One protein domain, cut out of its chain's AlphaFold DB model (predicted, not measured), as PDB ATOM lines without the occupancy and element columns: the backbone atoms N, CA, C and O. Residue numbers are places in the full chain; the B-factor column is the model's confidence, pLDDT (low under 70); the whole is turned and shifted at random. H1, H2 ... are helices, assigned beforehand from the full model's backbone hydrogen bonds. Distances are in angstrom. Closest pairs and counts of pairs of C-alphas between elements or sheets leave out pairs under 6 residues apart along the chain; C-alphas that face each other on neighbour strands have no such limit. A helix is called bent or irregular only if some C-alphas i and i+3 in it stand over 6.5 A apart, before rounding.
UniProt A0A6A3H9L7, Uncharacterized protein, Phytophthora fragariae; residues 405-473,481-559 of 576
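What this domain is: This is residues 405 to 473 and 481 to 559 of the 576 residues of an uncharacterized protein of Phytophthora fragariae (UniProt A0A6A3H9L7). One long helix, H6, makes the longest axis; bent H4 packs on it, arm H4a alongside, arm H4b crossing. Six named helices, H1 to H6 in order, no named strand, 148 residues printed: all helix. It is loose, radius of gyration of the C-alphas 18.3 A, spans 54 by 35 by 25 A.

Where its parts are: H6, residues 526 to 558, runs 48.1 A from C-alpha 526 (154.077, 186.690, 124.539) to C-alpha 558 (120.724, 189.339, 159.101). H4, 488 to 511, one helix by hydrogen bonds, is bent: C-alphas 498 and 501 are 7.4 A apart. Its arms are H4a, 488 to 498, and H4b, 501 to 511, irregular with C-alphas 502 and 505 7.3 A apart. H1 is 405 to 408, H2 417 to 420, H3 455 to 463, H5 520 to 523.

How they stand to each other: H6 touches H4a with residues 544 to 555 alone, closest C-alphas Ala 555 and Arg 488, 5.4 A, a shallow tilt of 19 degrees, opposite ways. H4b touches H6's residues 534 to 541 alone, closest C-alphas Ser 506 and Arg 538, 5.2 A, only just about perpendicular at 71 degrees. H2 touches H6's 546 to 553 alone, C-alphas Ile 417 and Glu 550 closest, 6.4 A. H5 and H6 only just touch, only at the corner, with 3 pairs within 8 A. H3 is close but not clearly touching H6; H1 touches no helix. O i to N i+4 pairs are within hydrogen-bond range throughout H3 and H4a, 4 of 7 in H4b, 25 of 29 in H6.

The domain as a whole: C-alphas 523 and 559 are farthest apart, 54.9 A. Residues 474 to 480 are cut out, 15.8 A across. The H2 to H3 link is long, with 34 residues between them; pLDDT is under 70 at 41 printed residues, among them residues 421 to 448.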
ATOM      1  N   ASP A 405     118.188 176.206 139.418       68.25
ATOM      2  CA  ASP A 405     118.113 174.926 140.122       68.25
ATOM      3  C   ASP A 405     119.097 174.855 141.306       68.25
ATOM      4  O   ASP A 405     118.714 174.520 142.424       68.25
ATOM      5  N   GLN A 406     120.350 175.269 141.105       67.44
ATOM      6  CA  GLN A 406     121.380 175.244 142.150       67.44
ATOM      7  C   GLN A 406     121.193 176.303 143.249       67.44
ATOM      8  O   GLN A 406     121.648 176.076 144.372       67.44
ATOM      9  N   ILE A 407     120.552 177.439 142.957       70.31
ATOM     10  CA  ILE A 407     120.237 178.499 143.927       70.31
ATOM     11  C   ILE A 407     118.948 178.159 144.685       70.31
ATOM     12  O   ILE A 407     118.921 178.311 145.905       70.31
ATOM     13  N   SER A 408     117.912 177.654 144.002       72.31
ATOM     14  CA  SER A 408     116.594 177.385 144.604       72.31
ATOM     15  C   SER A 408     116.655 176.446 145.811       72.31
ATOM     16  O   SER A 408     115.989 176.689 146.817       72.31
ATOM     17  N   ASP A 409     117.520 175.429 145.754       70.19
ATOM     18  CA  ASP A 409     117.761 174.454 146.828       70.19
ATOM     19  C   ASP A 409     118.413 175.056 148.100       70.19
ATOM     20  O   ASP A 409     118.788 174.318 149.015       70.19
ATOM     21  N   LYS A 410     118.624 176.380 148.173       71.56
ATOM     22  CA  LYS A 410     119.430 177.034 149.217       71.56
ATOM     23  C   LYS A 410     118.680 178.180 149.887       71.56
ATOM     24  O   LYS A 410     118.532 179.258 149.324       71.56
ATOM     25  N   ALA A 411     118.303 177.977 151.148       75.81
ATOM     26  CA  ALA A 411     117.848 179.071 152.000       75.81
ATOM     27  C   ALA A 411     119.012 180.044 152.279       75.81
ATOM     28  O   ALA A 411     120.110 179.586 152.627       75.81
ATOM     29  N   MET A 412     118.791 181.361 152.204       73.75
ATOM     30  CA  MET A 412     119.845 182.371 152.424       73.75
ATOM     31  C   MET A 412     120.532 182.216 153.790       73.75
ATOM     32  O   MET A 412     121.752 182.352 153.886       73.75
ATOM     33  N   VAL A 413     119.782 181.840 154.837       69.25
ATOM     34  CA  VAL A 413     120.338 181.568 156.180       69.25
ATOM     35  C   VAL A 413     121.374 180.433 156.201       69.25
ATOM     36  O   VAL A 413     122.264 180.432 157.045       69.25
ATOM     37  N   THR A 414     121.307 179.504 155.242       72.12
ATOM     38  CA  THR A 414     122.251 178.377 155.085       72.12
ATOM     39  C   THR A 414     123.298 178.587 153.986       72.12
ATOM     40  O   THR A 414     124.263 177.831 153.901       72.12
ATOM     41  N   MET A 415     123.143 179.616 153.149       76.88
ATOM     42  CA  MET A 415     124.004 179.888 151.997       76.88
ATOM     43  C   MET A 415     125.410 180.316 152.448       76.88
ATOM     44  O   MET A 415     125.541 181.234 153.254       76.88
ATOM     45  N   LEU A 416     126.459 179.639 151.972       77.94
ATOM     46  CA  LEU A 416     127.863 179.863 152.357       77.94
ATOM     47  C   LEU A 416     128.709 180.287 151.150       77.94
ATOM     48  O   LEU A 416     128.404 179.898 150.024       77.94
ATOM     49  N   ILE A 417     129.818 181.000 151.377       74.19
ATOM     50  CA  ILE A 417     130.721 181.469 150.307       74.19
ATOM     51  C   ILE A 417     131.229 180.295 149.458       74.19
ATOM     52  O   ILE A 417     131.133 180.337 148.240       74.19
ATOM     53  N   ASN A 418     131.695 179.202 150.072       71.12
ATOM     54  CA  ASN A 418     132.169 178.010 149.353       71.12
ATOM     55  C   ASN A 418     131.070 177.269 148.564       71.12
ATOM     56  O   ASN A 418     131.387 176.425 147.731       71.12
ATOM     57  N   VAL A 419     129.797 177.569 148.834       70.19
ATOM     58  CA  VAL A 419     128.628 177.011 148.145       70.19
ATOM     59  C   VAL A 419     128.111 177.966 147.065       70.19
ATOM     60  O   VAL A 419     127.631 177.499 146.041       70.19
ATOM     61  N   LEU A 420     128.232 179.282 147.264       70.81
ATOM     62  CA  LEU A 420     127.728 180.319 146.360       70.81
ATOM     63  C   LEU A 420     128.774 180.781 145.328       70.81
ATOM     64  O   LEU A 420     128.448 180.952 144.157       70.81
ATOM     65  N   PHE A 421     130.042 180.916 145.728       68.19
ATOM     66  CA  PHE A 421     131.171 181.281 144.858       68.19
ATOM     67  C   PHE A 421     131.461 180.279 143.717       68.19
ATOM     68  O   PHE A 421     132.136 180.668 142.773       68.19
ATOM     69  N   PRO A 422     130.979 179.016 143.731       64.44
ATOM     70  CA  PRO A 422     130.977 178.156 142.536       64.44
ATOM     71  C   PRO A 422     129.715 178.249 141.656       64.44
ATOM     72  O   PRO A 422     129.720 177.676 140.571       64.44
ATOM     73  N   ILE A 423     128.648 178.929 142.105       61.06
ATOM     74  CA  ILE A 423     127.355 179.056 141.393       61.06
ATOM     75  C   ILE A 423     127.195 180.445 140.749       61.06
ATOM     76  O   ILE A 423     126.688 180.555 139.633       61.06
ATOM     77  N   LEU A 424     127.671 181.500 141.426       61.50
ATOM     78  CA  LEU A 424     127.689 182.871 140.905       61.50
ATOM     79  C   LEU A 424     128.723 183.203 139.807       61.50
ATOM     80  O   LEU A 424     128.455 184.167 139.085       61.50
ATOM     81  N   PRO A 425     129.853 182.485 139.597       53.41
ATOM     82  CA  PRO A 425     130.723 182.748 138.463       53.41
ATOM     83  C   PRO A 425     130.061 182.155 137.219       53.41
ATOM     84  O   PRO A 425     130.386 181.043 136.813       53.41
ATOM     85  N   THR A 426     129.112 182.923 136.671       45.88
ATOM     86  CA  THR A 426     128.503 182.843 135.333       45.88
ATOM     87  C   THR A 426     128.198 181.438 134.810       45.88
ATOM     88  O   THR A 426     129.118 180.680 134.484       45.88
ATOM     89  N   ARG A 427     126.921 181.122 134.518       35.44
ATOM     90  CA  ARG A 427     126.702 180.067 133.515       35.44
ATOM     91  C   ARG A 427     127.464 180.459 132.242       35.44
ATOM     92  O   ARG A 427     127.389 181.620 131.832       35.44
ATOM     93  N   PRO A 428     128.129 179.504 131.576       35.47
ATOM     94  CA  PRO A 428     128.595 179.695 130.208       35.47
ATOM     95  C   PRO A 428     127.391 180.012 129.307       35.47
ATOM     96  O   PRO A 428     126.573 179.138 128.996       35.47
ATOM     97  N   GLY A 429     127.246 181.298 128.985       38.06
ATOM     98  CA  GLY A 429     126.025 181.868 128.425       38.06
ATOM     99  C   GLY A 429     125.990 183.399 128.392       38.06
ATOM    100  O   GLY A 429     125.485 183.937 127.412       38.06
ATOM    101  N   TRP A 430     126.557 184.115 129.375       32.25
ATOM    102  CA  TRP A 430     126.671 185.583 129.276       32.25
ATOM    103  C   TRP A 430     127.697 185.983 128.205       32.25
ATOM    104  O   TRP A 430     128.814 185.473 128.195       32.25
ATOM    105  N   LEU A 431     127.253 186.831 127.269       36.34
ATOM    106  CA  LEU A 431     127.857 187.082 125.946       36.34
ATOM    107  C   LEU A 431     128.043 185.846 125.025       36.34
ATOM    108  O   LEU A 431     128.649 185.961 123.965       36.34
ATOM    109  N   PHE A 432     127.373 184.725 125.342       30.67
ATOM    110  CA  PHE A 432     127.226 183.496 124.538       30.67
ATOM    111  C   PHE A 432     128.507 182.656 124.280       30.67
ATOM    112  O   PHE A 432     129.623 183.148 124.413       30.67
ATOM    113  N   PRO A 433     128.377 181.380 123.841       35.09
ATOM    114  CA  PRO A 433     127.182 180.526 123.812       35.09
ATOM    115  C   PRO A 433     127.164 179.407 124.882       35.09
ATOM    116  O   PRO A 433     128.052 179.248 125.711       35.09
ATOM    117  N   ARG A 434     126.076 178.625 124.838       31.84
ATOM    118  CA  ARG A 434     125.702 177.518 125.738       31.84
ATOM    119  C   ARG A 434     126.836 176.534 126.071       31.84
ATOM    120  O   ARG A 434     127.395 175.915 125.169       31.84
ATOM    121  N   ILE A 435     126.945 176.171 127.352       38.19
ATOM    122  CA  ILE A 435     127.365 174.817 127.758       38.19
ATOM    123  C   ILE A 435     126.297 174.236 128.696       38.19
ATOM    124  O   ILE A 435     126.008 174.802 129.749       38.19
ATOM    125  N   ALA A 436     125.702 173.099 128.322       33.38
ATOM    126  CA  ALA A 436     124.826 172.342 129.216       33.38
ATOM    127  C   ALA A 436     125.685 171.598 130.250       33.38
ATOM    128  O   ALA A 436     126.625 170.906 129.872       33.38
ATOM    129  N   SER A 437     125.372 171.712 131.543       39.06
ATOM    130  CA  SER A 437     126.266 171.284 132.637       39.06
ATOM    131  C   SER A 437     126.636 169.792 132.661       39.06
ATOM    132  O   SER A 437     127.571 169.419 133.366       39.06
ATOM    133  N   THR A 438     125.935 168.947 131.903       37.88
ATOM    134  CA  THR A 438     126.263 167.528 131.695       37.88
ATOM    135  C   THR A 438     127.465 167.311 130.775       37.88
ATOM    136  O   THR A 438     128.218 166.366 130.988       37.88
ATOM    137  N   ASP A 439     127.677 168.190 129.793       37.31
ATOM    138  CA  ASP A 439     128.798 168.136 128.856       37.31
ATOM    139  C   ASP A 439     129.733 169.314 129.105       37.31
ATOM    140  O   ASP A 439     129.468 170.436 128.680       37.31
ATOM    141  N   ARG A 440     130.896 169.067 129.717       39.72
ATOM    142  CA  ARG A 440     132.015 170.023 129.679       39.72
ATOM    143  C   ARG A 440     132.574 170.110 128.251       39.72
ATOM    144  O   ARG A 440     133.658 169.594 127.979       39.72
ATOM    145  N   ARG A 441     131.881 170.824 127.355       43.03
ATOM    146  CA  ARG A 441     132.499 171.393 126.149       43.03
ATOM    147  C   ARG A 441     133.542 172.420 126.585       43.03
ATOM    148  O   ARG A 441     133.270 173.608 126.700       43.03
ATOM    149  N   GLN A 442     134.758 171.944 126.836       47.94
ATOM    150  CA  GLN A 442     135.934 172.768 126.598       47.94
ATOM    151  C   GLN A 442     135.872 173.162 125.122       47.94
ATOM    152  O   GLN A 442     135.767 172.268 124.281       47.94
ATOM    153  N   TYR A 443     135.894 174.460 124.816       50.53
ATOM    154  CA  TYR A 443     135.995 174.886 123.425       50.53
ATOM    155  C   TYR A 443     137.253 174.267 122.821       50.53
ATOM    156  O   TYR A 443     138.357 174.383 123.361       50.53
ATOM    157  N   THR A 444     137.052 173.538 121.738       54.16
ATOM    158  CA  THR A 444     138.112 172.850 121.021       54.16
ATOM    159  C   THR A 444     138.840 173.856 120.127       54.16
ATOM    160  O   THR A 444     138.272 174.894 119.782       54.16
ATOM    161  N   PRO A 445     140.091 173.593 119.708       56.88
ATOM    162  CA  PRO A 445     140.756 174.430 118.709       56.88
ATOM    163  C   PRO A 445     139.935 174.601 117.419       56.88
ATOM    164  O   PRO A 445     140.068 175.612 116.748       56.88
ATOM    165  N   GLN A 446     139.057 173.647 117.099       55.66
ATOM    166  CA  GLN A 446     138.144 173.677 115.957       55.66
ATOM    167  C   GLN A 446     136.974 174.668 116.111       55.66
ATOM    168  O   GLN A 446     136.350 175.008 115.109       55.66
ATOM    169  N   ASP A 447     136.675 175.140 117.327       63.06
ATOM    170  CA  ASP A 447     135.656 176.170 117.577       63.06
ATOM    171  C   ASP A 447     136.207 177.608 117.367       63.06
ATOM    172  O   ASP A 447     135.470 178.578 117.534       63.06
ATOM    173  N   TYR A 448     137.489 177.765 116.992       64.75
ATOM    174  CA  TYR A 448     138.156 179.054 116.742       64.75
ATOM    175  C   TYR A 448     138.924 179.071 115.412       64.75
ATOM    176  O   TYR A 448     139.532 178.081 115.009       64.75
ATOM    177  N   CYS A 449     139.025 180.248 114.789       72.00
ATOM    178  CA  CYS A 449     140.027 180.515 113.755       72.00
ATOM    179  C   CYS A 449     141.416 180.638 114.408       72.00
ATOM    180  O   CYS A 449     141.863 181.742 114.715       72.00
ATOM    181  N   VAL A 450     142.078 179.506 114.673       72.25
ATOM    182  CA  VAL A 450     143.367 179.457 115.396       72.25
ATOM    183  C   VAL A 450     144.456 180.328 114.769       72.25
ATOM    184  O   VAL A 450     145.240 180.923 115.503       72.25
ATOM    185  N   ASP A 451     144.447 180.475 113.443       75.56
ATOM    186  CA  ASP A 451     145.403 181.289 112.683       75.56
ATOM    187  C   ASP A 451     145.248 182.801 112.931       75.56
ATOM    188  O   ASP A 451     146.153 183.572 112.626       75.56
ATOM    189  N   LEU A 452     144.121 183.238 113.513       80.69
ATOM    190  CA  LEU A 452     143.911 184.624 113.944       80.69
ATOM    191  C   LEU A 452     144.373 184.882 115.384       80.69
ATOM    192  O   LEU A 452     144.465 186.041 115.776       80.69
ATOM    193  N   ILE A 453     144.680 183.851 116.177       79.44
ATOM    194  CA  ILE A 453     145.130 183.998 117.572       79.44
ATOM    195  C   ILE A 453     146.668 184.111 117.594       79.44
ATOM    196  O   ILE A 453     147.379 183.286 118.176       79.44
ATOM    197  N   THR A 454     147.172 185.137 116.907       85.88
ATOM    198  CA  THR A 454     148.581 185.558 116.895       85.88
ATOM    199  C   THR A 454     148.864 186.547 118.026       85.88
ATOM    200  O   THR A 454     147.951 187.016 118.707       85.88
ATOM    201  N   GLU A 455     150.137 186.883 118.236       90.81
ATOM    202  CA  GLU A 455     150.526 187.946 119.168       90.81
ATOM    203  C   GLU A 455     149.893 189.296 118.805       90.81
ATOM    204  O   GLU A 455     149.226 189.900 119.642       90.81
ATOM    205  N   ASP A 456     150.048 189.731 117.554       90.00
ATOM    206  CA  ASP A 456     149.655 191.070 117.106       90.00
ATOM    207  C   ASP A 456     148.135 191.268 117.135       90.00
ATOM    208  O   ASP A 456     147.651 192.293 117.608       90.00
ATOM    209  N   ASN A 457     147.367 190.253 116.723       86.81
ATOM    210  CA  ASN A 457     145.904 190.312 116.738       86.81
ATOM    211  C   ASN A 457     145.342 190.331 118.168       86.81
ATOM    212  O   ASN A 457     144.385 191.052 118.445       86.81
ATOM    213  N   VAL A 458     145.921 189.546 119.088       87.38
ATOM    214  CA  VAL A 458     145.492 189.544 120.495       87.38
ATOM    215  C   VAL A 458     145.922 190.839 121.187       87.38
ATOM    216  O   VAL A 458     145.157 191.366 121.988       87.38
ATOM    217  N   ARG A 459     147.095 191.394 120.854       91.62
ATOM    218  CA  ARG A 459     147.547 192.705 121.340       91.62
ATOM    219  C   ARG A 459     146.615 193.828 120.874       91.62
ATOM    220  O   ARG A 459     146.052 194.505 121.730       91.62
ATOM    221  N   ALA A 460     146.353 193.945 119.572       89.06
ATOM    222  CA  ALA A 460     145.454 194.956 119.008       89.06
ATOM    223  C   ALA A 460     144.022 194.876 119.583       89.06
ATOM    224  O   ALA A 460     143.379 195.898 119.819       89.06
ATOM    225  N   LEU A 461     143.531 193.664 119.874       87.31
ATOM    226  CA  LEU A 461     142.237 193.455 120.531       87.31
ATOM    227  C   LEU A 461     142.232 193.853 122.019       87.31
ATOM    228  O   LEU A 461     141.180 194.190 122.546       87.31
ATOM    229  N   LEU A 462     143.365 193.819 122.725       89.44
ATOM    230  CA  LEU A 462     143.451 194.358 124.091       89.44
ATOM    231  C   LEU A 462     143.648 195.882 124.081       89.44
ATOM    232  O   LEU A 462     143.122 196.566 124.954       89.44
ATOM    233  N   GLU A 463     144.357 196.412 123.084       93.25
ATOM    234  CA  GLU A 463     144.524 197.852 122.850       93.25
ATOM    235  C   GLU A 463     143.188 198.536 122.523       93.25
ATOM    236  O   GLU A 463     142.963 199.662 122.958       93.25
ATOM    237  N   SER A 464     142.247 197.836 121.873       91.50
ATOM    238  CA  SER A 464     140.872 198.317 121.665       91.50
ATOM    239  C   SER A 464     139.962 198.217 122.906       91.50
ATOM    240  O   SER A 464     138.745 198.293 122.756       91.50
ATOM    241  N   ARG A 465     140.529 197.955 124.097       90.56
ATOM    242  CA  ARG A 465     139.882 197.963 125.429       90.56
ATOM    243  C   ARG A 465     138.433 197.410 125.466       90.56
ATOM    244  O   ARG A 465     137.544 198.031 126.041       90.56
ATOM    245  N   PRO A 466     138.151 196.201 124.934       81.31
ATOM    246  CA  PRO A 466     136.789 195.694 124.699       81.31
ATOM    247  C   PRO A 466     135.963 195.412 125.968       81.31
ATOM    248  O   PRO A 466     134.801 195.022 125.867       81.31
ATOM    249  N   TRP A 467     136.545 195.595 127.154       85.50
ATOM    250  CA  TRP A 467     135.854 195.563 128.443       85.50
ATOM    251  C   TRP A 467     135.174 196.887 128.817       85.50
ATOM    252  O   TRP A 467     134.376 196.875 129.746       85.50
ATOM    253  N   GLU A 468     135.409 197.989 128.095       84.94
ATOM    254  CA  GLU A 468     134.686 199.264 128.283       84.94
ATOM    255  C   GLU A 468     133.169 199.111 128.091       84.94
ATOM    256  O   GLU A 468     132.383 199.813 128.711       84.94
ATOM    257  N   VAL A 469     132.727 198.108 127.323       77.25
ATOM    258  CA  VAL A 469     131.304 197.729 127.208       77.25
ATOM    259  C   VAL A 469     130.692 197.210 128.527       77.25
ATOM    260  O   VAL A 469     129.491 196.951 128.587       77.25
ATOM    261  N   LEU A 470     131.513 197.009 129.565       74.06
ATOM    262  CA  LEU A 470     131.110 196.655 130.929       74.06
ATOM    263  C   LEU A 470     131.221 197.835 131.912       74.06
ATOM    264  O   LEU A 470     130.843 197.674 133.071       74.06
ATOM    265  N   GLU A 471     131.734 198.996 131.488       74.31
ATOM    266  CA  GLU A 471     131.638 200.227 132.278       74.31
ATOM    267  C   GLU A 471     130.162 200.652 132.368       74.31
ATOM    268  O   GLU A 471     129.356 200.371 131.473       74.31
ATOM    269  N   ARG A 472     129.769 201.307 133.470       62.59
ATOM    270  CA  ARG A 472     128.402 201.833 133.599       62.59
ATOM    271  C   ARG A 472     128.201 202.916 132.546       62.59
ATOM    272  O   ARG A 472     128.775 203.990 132.661       62.59
ATOM    273  N   ALA A 473     127.360 202.654 131.552       55.72
ATOM    274  CA  ALA A 473     126.935 203.691 130.626       55.72
ATOM    275  C   ALA A 473     126.091 204.731 131.381       55.72
ATOM    276  O   ALA A 473     125.014 204.390 131.866       55.72
ATOM    277  N   PHE A 481     121.802 199.969 143.574       50.12
ATOM    278  CA  PHE A 481     121.394 200.081 144.962       50.12
ATOM    279  C   PHE A 481     121.363 201.575 145.294       50.12
ATOM    280  O   PHE A 481     122.167 202.331 144.753       50.12
ATOM    281  N   GLU A 482     120.458 202.005 146.171       54.97
ATOM    282  CA  GLU A 482     120.568 203.334 146.772       54.97
ATOM    283  C   GLU A 482     121.905 203.378 147.544       54.97
ATOM    284  O   GLU A 482     122.167 202.507 148.378       54.97
ATOM    285  N   ASP A 483     122.784 204.343 147.256       54.09
ATOM    286  CA  ASP A 483     124.117 204.395 147.886       54.09
ATOM    287  C   ASP A 483     124.032 204.603 149.416       54.09
ATOM    288  O   ASP A 483     124.906 204.169 150.168       54.09
ATOM    289  N   ASP A 484     122.914 205.164 149.891       56.34
ATOM    290  CA  ASP A 484     122.582 205.391 151.303       56.34
ATOM    291  C   ASP A 484     122.071 204.139 152.065       56.34
ATOM    292  O   ASP A 484     121.596 204.256 153.201       56.34
ATOM    293  N   VAL A 485     122.156 202.919 151.507       64.06
ATOM    294  CA  VAL A 485     121.721 201.676 152.194       64.06
ATOM    295  C   VAL A 485     122.699 201.289 153.314       64.06
ATOM    296  O   VAL A 485     123.510 200.368 153.205       64.06
ATOM    297  N   GLY A 486     122.617 202.010 154.431       66.25
ATOM    298  CA  GLY A 486     123.544 201.923 155.556       66.25
ATOM    299  C   GLY A 486     123.684 200.536 156.203       66.25
ATOM    300  O   GLY A 486     122.833 199.649 156.102       66.25
ATOM    301  N   GLY A 487     124.793 200.357 156.924       77.94
ATOM    302  CA  GLY A 487     125.170 199.082 157.535       77.94
ATOM    303  C   GLY A 487     125.892 198.149 156.556       77.94
ATOM    304  O   GLY A 487     126.536 198.591 155.608       77.94
ATOM    305  N   ARG A 488     125.831 196.831 156.799       80.19
ATOM    306  CA  ARG A 488     126.645 195.850 156.052       80.19
ATOM    307  C   ARG A 488     126.336 195.771 154.553       80.19
ATOM    308  O   ARG A 488     127.227 195.394 153.800       80.19
ATOM    309  N   LEU A 489     125.133 196.135 154.104       79.75
ATOM    310  CA  LEU A 489     124.817 196.149 152.672       79.75
ATOM    311  C   LEU A 489     125.532 197.309 151.955       79.75
ATOM    312  O   LEU A 489     126.238 197.048 150.987       79.75
ATOM    313  N   GLY A 490     125.494 198.532 152.489       77.50
ATOM    314  CA  GLY A 490     126.279 199.670 151.991       77.50
ATOM    315  C   GLY A 490     127.784 199.403 151.983       77.50
ATOM    316  O   GLY A 490     128.447 199.659 150.985       77.50
ATOM    317  N   VAL A 491     128.328 198.762 153.027       82.06
ATOM    318  CA  VAL A 491     129.747 198.342 153.039       82.06
ATOM    319  C   VAL A 491     130.052 197.312 151.936       82.06
ATOM    320  O   VAL A 491     131.150 197.319 151.378       82.06
ATOM    321  N   ALA A 492     129.105 196.438 151.580       82.19
ATOM    322  CA  ALA A 492     129.261 195.535 150.439       82.19
ATOM    323  C   ALA A 492     129.190 196.287 149.095       82.19
ATOM    324  O   ALA A 492     130.022 196.034 148.228       82.19
ATOM    325  N   ILE A 493     128.251 197.226 148.937       80.44
ATOM    326  CA  ILE A 493     128.080 198.061 147.733       80.44
ATOM    327  C   ILE A 493     129.331 198.918 147.493       80.44
ATOM    328  O   ILE A 493     129.941 198.812 146.432       80.44
ATOM    329  N   GLN A 494     129.793 199.647 148.511       81.56
ATOM    330  CA  GLN A 494     131.025 200.435 148.464       81.56
ATOM    331  C   GLN A 494     132.232 199.552 148.124       81.56
ATOM    332  O   GLN A 494     133.029 199.894 147.249       81.56
ATOM    333  N   ARG A 495     132.362 198.373 148.757       84.12
ATOM    334  CA  ARG A 495     133.438 197.423 148.434       84.12
ATOM    335  C   ARG A 495     133.362 196.939 146.986       84.12
ATOM    336  O   ARG A 495     134.418 196.703 146.408       84.12
ATOM    337  N   TYR A 496     132.169 196.778 146.410       83.12
ATOM    338  CA  TYR A 496     131.987 196.422 145.001       83.12
ATOM    339  C   TYR A 496     132.427 197.561 144.076       83.12
ATOM    340  O   TYR A 496     133.380 197.381 143.322       83.12
ATOM    341  N   GLN A 497     131.831 198.747 144.229       80.31
ATOM    342  CA  GLN A 497     132.157 199.961 143.467       80.31
ATOM    343  C   GLN A 497     133.664 200.278 143.477       80.31
ATOM    344  O   GLN A 497     134.213 200.692 142.463       80.31
ATOM    345  N   THR A 498     134.347 200.029 144.604       85.94
ATOM    346  CA  THR A 498     135.794 200.271 144.756       85.94
ATOM    347  C   THR A 498     136.665 199.398 143.840       85.94
ATOM    348  O   THR A 498     137.694 199.874 143.377       85.94
ATOM    349  N   HIS A 499     136.302 198.131 143.590       82.75
ATOM    350  CA  HIS A 499     137.146 197.187 142.826       82.75
ATOM    351  C   HIS A 499     136.616 196.852 141.429       82.75
ATOM    352  O   HIS A 499     137.304 196.202 140.640       82.75
ATOM    353  N   GLU A 500     135.371 197.222 141.145       83.19
ATOM    354  CA  GLU A 500     134.684 196.940 139.891       83.19
ATOM    355  C   GLU A 500     135.451 197.477 138.663       83.19
ATOM    356  O   GLU A 500     135.700 196.650 137.780       83.19
ATOM    357  N   PRO A 501     135.936 198.744 138.614       83.69
ATOM    358  CA  PRO A 501     136.715 199.268 137.483       83.69
ATOM    359  C   PRO A 501     137.983 198.450 137.184       83.69
ATOM    360  O   PRO A 501     138.179 197.986 136.058       83.69
ATOM    361  N   ASP A 502     138.794 198.171 138.209       86.62
ATOM    362  CA  ASP A 502     140.029 197.376 138.096       86.62
ATOM    363  C   ASP A 502     139.767 195.934 137.624       86.62
ATOM    364  O   ASP A 502     140.643 195.250 137.080       86.62
ATOM    365  N   CYS A 503     138.545 195.440 137.833       86.06
ATOM    366  CA  CYS A 503     138.158 194.081 137.499       86.06
ATOM    367  C   CYS A 503     137.460 193.932 136.140       86.06
ATOM    368  O   CYS A 503     137.312 192.790 135.699       86.06
ATOM    369  N   LEU A 504     137.096 195.008 135.430       84.44
ATOM    370  CA  LEU A 504     136.336 194.915 134.169       84.44
ATOM    371  C   LEU A 504     137.050 194.078 133.099       84.44
ATOM    372  O   LEU A 504     136.446 193.167 132.526       84.44
ATOM    373  N   GLN A 505     138.359 194.288 132.901       89.00
ATOM    374  CA  GLN A 505     139.164 193.432 132.019       89.00
ATOM    375  C   GLN A 505     139.105 191.966 132.473       89.00
ATOM    376  O   GLN A 505     138.925 191.072 131.650       89.00
ATOM    377  N   SER A 506     139.201 191.701 133.779       85.81
ATOM    378  CA  SER A 506     139.141 190.342 134.339       85.81
ATOM    379  C   SER A 506     137.783 189.669 134.122       85.81
ATOM    380  O   SER A 506     137.731 188.454 133.910       85.81
ATOM    381  N   TYR A 507     136.692 190.439 134.176       78.56
ATOM    382  CA  TYR A 507     135.329 189.971 133.929       78.56
ATOM    383  C   TYR A 507     135.108 189.683 132.442       78.56
ATOM    384  O   TYR A 507     134.682 188.578 132.100       78.56
ATOM    385  N   TRP A 508     135.493 190.597 131.548       81.94
ATOM    386  CA  TRP A 508     135.425 190.387 130.098       81.94
ATOM    387  C   TRP A 508     136.295 189.205 129.649       81.94
ATOM    388  O   TRP A 508     135.836 188.324 128.921       81.94
ATOM    389  N   GLU A 509     137.526 189.112 130.161       80.81
ATOM    390  CA  GLU A 509     138.422 187.976 129.936       80.81
ATOM    391  C   GLU A 509     137.884 186.667 130.531       80.81
ATOM    392  O   GLU A 509     138.390 185.596 130.182       80.81
ATOM    393  N   SER A 510     136.914 186.692 131.453       71.25
ATOM    394  CA  SER A 510     136.329 185.467 132.014       71.25
ATOM    395  C   SER A 510     135.421 184.754 131.008       71.25
ATOM    396  O   SER A 510     135.507 183.528 130.902       71.25
ATOM    397  N   THR A 511     134.651 185.512 130.220       65.62
ATOM    398  CA  THR A 511     133.759 185.015 129.162       65.62
ATOM    399  C   THR A 511     134.487 184.855 127.822       65.62
ATOM    400  O   THR A 511     134.336 183.828 127.162       65.62
ATOM    401  N   HIS A 512     135.372 185.787 127.458       70.12
ATOM    402  CA  HIS A 512     136.084 185.803 126.172       70.12
ATOM    403  C   HIS A 512     137.478 185.153 126.273       70.12
ATOM    404  O   HIS A 512     138.509 185.821 126.297       70.12
ATOM    405  N   SER A 513     137.537 183.819 126.380       73.88
ATOM    406  CA  SER A 513     138.805 183.098 126.587       73.88
ATOM    407  C   SER A 513     139.402 182.470 125.321       73.88
ATOM    408  O   SER A 513     138.814 181.549 124.763       73.88
ATOM    409  N   PHE A 514     140.618 182.860 124.930       76.69
ATOM    410  CA  PHE A 514     141.327 182.256 123.790       76.69
ATOM    411  C   PHE A 514     141.892 180.852 124.082       76.69
ATOM    412  O   PHE A 514     142.505 180.610 125.131       76.69
ATOM    413  N   VAL A 515     141.785 179.938 123.108       78.75
ATOM    414  CA  VAL A 515     142.356 178.575 123.159       78.75
ATOM    415  C   VAL A 515     143.847 178.607 122.791       78.75
ATOM    416  O   VAL A 515     144.282 178.152 121.741       78.75
ATOM    417  N   ILE A 516     144.664 179.176 123.681       81.69
ATOM    418  CA  ILE A 516     146.118 179.300 123.482       81.69
ATOM    419  C   ILE A 516     146.794 177.933 123.686       81.69
ATOM    420  O   ILE A 516     146.907 177.450 124.821       81.69
ATOM    421  N   THR A 517     147.267 177.310 122.607       84.62
ATOM    422  CA  THR A 517     147.887 175.969 122.613       84.62
ATOM    423  C   THR A 517     149.417 176.001 122.826       84.62
ATOM    424  O   THR A 517     150.043 177.057 122.712       84.62
ATOM    425  N   PRO A 518     150.072 174.857 123.129       88.50
ATOM    426  CA  PRO A 518     151.534 174.783 123.262       88.50
ATOM    427  C   PRO A 518     152.334 175.035 121.977       88.50
ATOM    428  O   PRO A 518     153.524 175.324 122.078       88.50
ATOM    429  N   THR A 519     151.739 174.912 120.787       88.19
ATOM    430  CA  THR A 519     152.393 175.298 119.522       88.19
ATOM    431  C   THR A 519     152.367 176.811 119.344       88.19
ATOM    432  O   THR A 519     153.413 177.410 119.112       88.19
ATOM    433  N   MET A 520     151.218 177.441 119.598       86.94
ATOM    434  CA  MET A 520     151.054 178.897 119.519       86.94
ATOM    435  C   MET A 520     151.983 179.627 120.499       86.94
ATOM    436  O   MET A 520     152.636 180.586 120.116       86.94
ATOM    437  N   MET A 521     152.149 179.120 121.729       91.06
ATOM    438  CA  MET A 521     153.110 179.677 122.703       91.06
ATOM    439  C   MET A 521     154.592 179.502 122.307       91.06
ATOM    440  O   MET A 521     155.449 180.150 122.899       91.06
ATOM    441  N   LYS A 522     154.916 178.627 121.341       90.94
ATOM    442  CA  LYS A 522     156.273 178.509 120.765       90.94
ATOM    443  C   LYS A 522     156.490 179.444 119.576       90.94
ATOM    444  O   LYS A 522     157.624 179.821 119.320       90.94
ATOM    445  N   GLN A 523     155.423 179.776 118.849       88.75
ATOM    446  CA  GLN A 523     155.443 180.727 117.731       88.75
ATOM    447  C   GLN A 523     155.391 182.177 118.237       88.75
ATOM    448  O   GLN A 523     156.087 183.036 117.712       88.75
ATOM    449  N   HIS A 524     154.620 182.416 119.301       91.06
ATOM    450  CA  HIS A 524     154.398 183.710 119.937       91.06
ATOM    451  C   HIS A 524     154.626 183.593 121.457       91.06
ATOM    452  O   HIS A 524     153.683 183.296 122.203       91.06
ATOM    453  N   PRO A 525     155.863 183.798 121.951       92.69
ATOM    454  CA  PRO A 525     156.185 183.675 123.374       92.69
ATOM    455  C   PRO A 525     155.341 184.583 124.281       92.69
ATOM    456  O   PRO A 525     154.984 184.184 125.392       92.69
ATOM    457  N   TRP A 526     154.940 185.766 123.799       95.38
ATOM    458  CA  TRP A 526     154.077 186.690 124.539       95.38
ATOM    459  C   TRP A 526     152.712 186.081 124.901       95.38
ATOM    460  O   TRP A 526     152.202 186.340 125.991       95.38
ATOM    461  N   LEU A 527     152.152 185.173 124.084       90.81
ATOM    462  CA  LEU A 527     150.900 184.476 124.423       90.81
ATOM    463  C   LEU A 527     151.023 183.619 125.696       90.81
ATOM    464  O   LEU A 527     150.018 183.366 126.363       90.81
ATOM    465  N   ALA A 528     152.231 183.180 126.073       91.81
ATOM    466  CA  ALA A 528     152.464 182.506 127.352       91.81
ATOM    467  C   ALA A 528     152.447 183.492 128.536       91.81
ATOM    468  O   ALA A 528     151.906 183.158 129.594       91.81
ATOM    469  N   ILE A 529     152.981 184.705 128.343       94.00
ATOM    470  CA  ILE A 529     152.975 185.801 129.327       94.00
ATOM    471  C   ILE A 529     151.535 186.272 129.555       94.00
ATOM    472  O   ILE A 529     151.028 186.156 130.671       94.00
ATOM    473  N   TYR A 530     150.822 186.636 128.489       90.75
ATOM    474  CA  TYR A 530     149.401 186.988 128.526       90.75
ATOM    475  C   TYR A 530     148.552 185.915 129.243       90.75
ATOM    476  O   TYR A 530     147.722 186.210 130.104       90.75
ATOM    477  N   LYS A 531     148.809 184.626 128.974       87.62
ATOM    478  CA  LYS A 531     148.123 183.496 129.629       87.62
ATOM    479  C   LYS A 531     148.485 183.322 131.115       87.62
ATOM    480  O   LYS A 531     147.701 182.706 131.846       87.62
ATOM    481  N   LYS A 532     149.633 183.833 131.578       90.75
ATOM    482  CA  LYS A 532     149.994 183.953 133.004       90.75
ATOM    483  C   LYS A 532     149.260 185.142 133.632       90.75
ATOM    484  O   LYS A 532     148.591 184.966 134.647       90.75
ATOM    485  N   GLU A 533     149.296 186.311 133.004       91.06
ATOM    486  CA  GLU A 533     148.636 187.522 133.503       91.06
ATOM    487  C   GLU A 533     147.117 187.373 133.608       91.06
ATOM    488  O   GLU A 533     146.559 187.625 134.670       91.06
ATOM    489  N   ARG A 534     146.441 186.846 132.577       87.38
ATOM    490  CA  ARG A 534     144.999 186.538 132.612       87.38
ATOM    491  C   ARG A 534     144.635 185.507 133.694       87.38
ATOM    492  O   ARG A 534     143.472 185.386 134.086       87.38
ATOM    493  N   LYS A 535     145.582 184.706 134.201       83.88
ATOM    494  CA  LYS A 535     145.352 183.911 135.425       83.88
ATOM    495  C   LYS A 535     145.468 184.778 136.675       83.88
ATOM    496  O   LYS A 535     144.611 184.639 137.539       83.88
ATOM    497  N   ASN A 536     146.462 185.662 136.748       88.31
ATOM    498  CA  ASN A 536     146.652 186.570 137.878       88.31
ATOM    499  C   ASN A 536     145.466 187.540 138.040       88.31
ATOM    500  O   ASN A 536     144.809 187.518 139.076       88.31
ATOM    501  N   ARG A 537     145.107 188.271 136.972       87.62
ATOM    502  CA  ARG A 537     143.936 189.166 136.879       87.62
ATOM    503  C   ARG A 537     142.657 188.505 137.407       87.62
ATOM    504  O   ARG A 537     142.078 188.947 138.396       87.62
ATOM    505  N   ARG A 538     142.282 187.346 136.850       83.56
ATOM    506  CA  ARG A 538     141.104 186.577 137.304       83.56
ATOM    507  C   ARG A 538     141.237 185.996 138.719       83.56
ATOM    508  O   ARG A 538     140.215 185.751 139.351       83.56
ATOM    509  N   SER A 539     142.450 185.763 139.225       82.38
ATOM    510  CA  SER A 539     142.665 185.350 140.620       82.38
ATOM    511  C   SER A 539     142.430 186.512 141.587       82.38
ATOM    512  O   SER A 539     141.777 186.322 142.609       82.38
ATOM    513  N   HIS A 540     142.893 187.714 141.233       84.31
ATOM    514  CA  HIS A 540     142.697 188.944 142.001       84.31
ATOM    515  C   HIS A 540     141.219 189.374 142.008       84.31
ATOM    516  O   HIS A 540     140.615 189.482 143.073       84.31
ATOM    517  N   ALA A 541     140.574 189.446 140.839       84.38
ATOM    518  CA  ALA A 541     139.129 189.675 140.735       84.38
ATOM    519  C   ALA A 541     138.303 188.590 141.461       84.38
ATOM    520  O   ALA A 541     137.265 188.872 142.057       84.38
ATOM    521  N   GLY A 542     138.784 187.340 141.470       80.44
ATOM    522  CA  GLY A 542     138.198 186.238 142.238       80.44
ATOM    523  C   GLY A 542     138.434 186.312 143.754       80.44
ATOM    524  O   GLY A 542     137.735 185.622 144.499       80.44
ATOM    525  N   ALA A 543     139.389 187.116 144.229       84.88
ATOM    526  CA  ALA A 543     139.566 187.434 145.644       84.88
ATOM    527  C   ALA A 543     138.606 188.555 146.064       84.88
ATOM    528  O   ALA A 543     137.860 188.376 147.030       84.88
ATOM    529  N   HIS A 544     138.522 189.632 145.277       82.75
ATOM    530  CA  HIS A 544     137.553 190.715 145.484       82.75
ATOM    531  C   HIS A 544     136.105 190.211 145.510       82.75
ATOM    532  O   HIS A 544     135.370 190.509 146.449       82.75
ATOM    533  N   TRP A 545     135.720 189.331 144.576       82.38
ATOM    534  CA  TRP A 545     134.394 188.696 144.588       82.38
ATOM    535  C   TRP A 545     134.100 187.901 145.868       82.38
ATOM    536  O   TRP A 545     132.962 187.900 146.331       82.38
ATOM    537  N   LYS A 546     135.092 187.240 146.481       82.81
ATOM    538  CA  LYS A 546     134.895 186.566 147.781       82.81
ATOM    539  C   LYS A 546     134.713 187.584 148.902       82.81
ATOM    540  O   LYS A 546     133.780 187.443 149.685       82.81
ATOM    541  N   ALA A 547     135.562 188.610 148.940       85.06
ATOM    542  CA  ALA A 547     135.527 189.669 149.946       85.06
ATOM    543  C   ALA A 547     134.250 190.531 149.873       85.06
ATOM    544  O   ALA A 547     133.838 191.099 150.885       85.06
ATOM    545  N   PHE A 548     133.616 190.619 148.699       84.81
ATOM    546  CA  PHE A 548     132.267 191.154 148.512       84.81
ATOM    547  C   PHE A 548     131.195 190.178 149.018       84.81
ATOM    548  O   PHE A 548     130.398 190.531 149.890       84.81
ATOM    549  N   LEU A 549     131.192 188.933 148.517       84.50
ATOM    550  CA  LEU A 549     130.161 187.941 148.848       84.50
ATOM    551  C   LEU A 549     130.121 187.576 150.332       84.50
ATOM    552  O   LEU A 549     129.052 187.253 150.838       84.50
ATOM    553  N   GLU A 550     131.244 187.648 151.041       87.19
ATOM    554  CA  GLU A 550     131.294 187.474 152.493       87.19
ATOM    555  C   GLU A 550     130.395 188.482 153.223       87.19
ATOM    556  O   GLU A 550     129.512 188.086 153.985       87.19
ATOM    557  N   ILE A 551     130.546 189.777 152.923       84.94
ATOM    558  CA  ILE A 551     129.728 190.836 153.529       84.94
ATOM    559  C   ILE A 551     128.284 190.759 153.015       84.94
ATOM    560  O   ILE A 551     127.344 190.836 153.807       84.94
ATOM    561  N   PHE A 552     128.093 190.544 151.711       82.69
ATOM    562  CA  PHE A 552     126.768 190.476 151.090       82.69
ATOM    563  C   PHE A 552     125.919 189.312 151.639       82.69
ATOM    564  O   PHE A 552     124.749 189.499 151.970       82.69
ATOM    565  N   ILE A 553     126.507 188.121 151.830       81.75
ATOM    566  CA  ILE A 553     125.829 186.981 152.468       81.75
ATOM    567  C   ILE A 553     125.466 187.302 153.924       81.75
ATOM    568  O   ILE A 553     124.361 186.970 154.352       81.75
ATOM    569  N   LEU A 554     126.347 187.955 154.692       83.38
ATOM    570  CA  LEU A 554     126.042 188.350 156.074       83.38
ATOM    571  C   LEU A 554     124.875 189.350 156.134       83.38
ATOM    572  O   LEU A 554     123.919 189.118 156.874       83.38
ATOM    573  N   ALA A 555     124.882 190.378 155.279       79.25
ATOM    574  CA  ALA A 555     123.781 191.334 155.153       79.25
ATOM    575  C   ALA A 555     122.446 190.651 154.781       79.25
ATOM    576  O   ALA A 555     121.420 190.894 155.417       79.25
ATOM    577  N   MET A 556     122.449 189.724 153.813       75.75
ATOM    578  CA  MET A 556     121.256 188.940 153.454       75.75
ATOM    579  C   MET A 556     120.738 188.068 154.612       75.75
ATOM    580  O   MET A 556     119.526 187.942 154.800       75.75
ATOM    581  N   ARG A 557     121.637 187.452 155.393       74.00
ATOM    582  CA  ARG A 557     121.295 186.560 156.516       74.00
ATOM    583  C   ARG A 557     120.645 187.304 157.677       74.00
ATOM    584  O   ARG A 557     119.613 186.862 158.186       74.00
ATOM    585  N   GLU A 558     121.238 188.425 158.072       71.88
ATOM    586  CA  GLU A 558     120.724 189.339 159.101       71.88
ATOM    587  C   GLU A 558     119.406 189.987 158.657       71.88
ATOM    588  O   GLU A 558     118.481 190.168 159.457       71.88
ATOM    589  N   GLY A 559     119.257 190.181 157.346       58.81
ATOM    590  CA  GLY A 559     118.099 190.792 156.718       58.81
ATOM    591  C   GLY A 559     118.207 192.311 156.702       58.81
ATOM    592  O   GLY A 559     119.060 192.907 157.354       58.81
TER     593      GLY A 559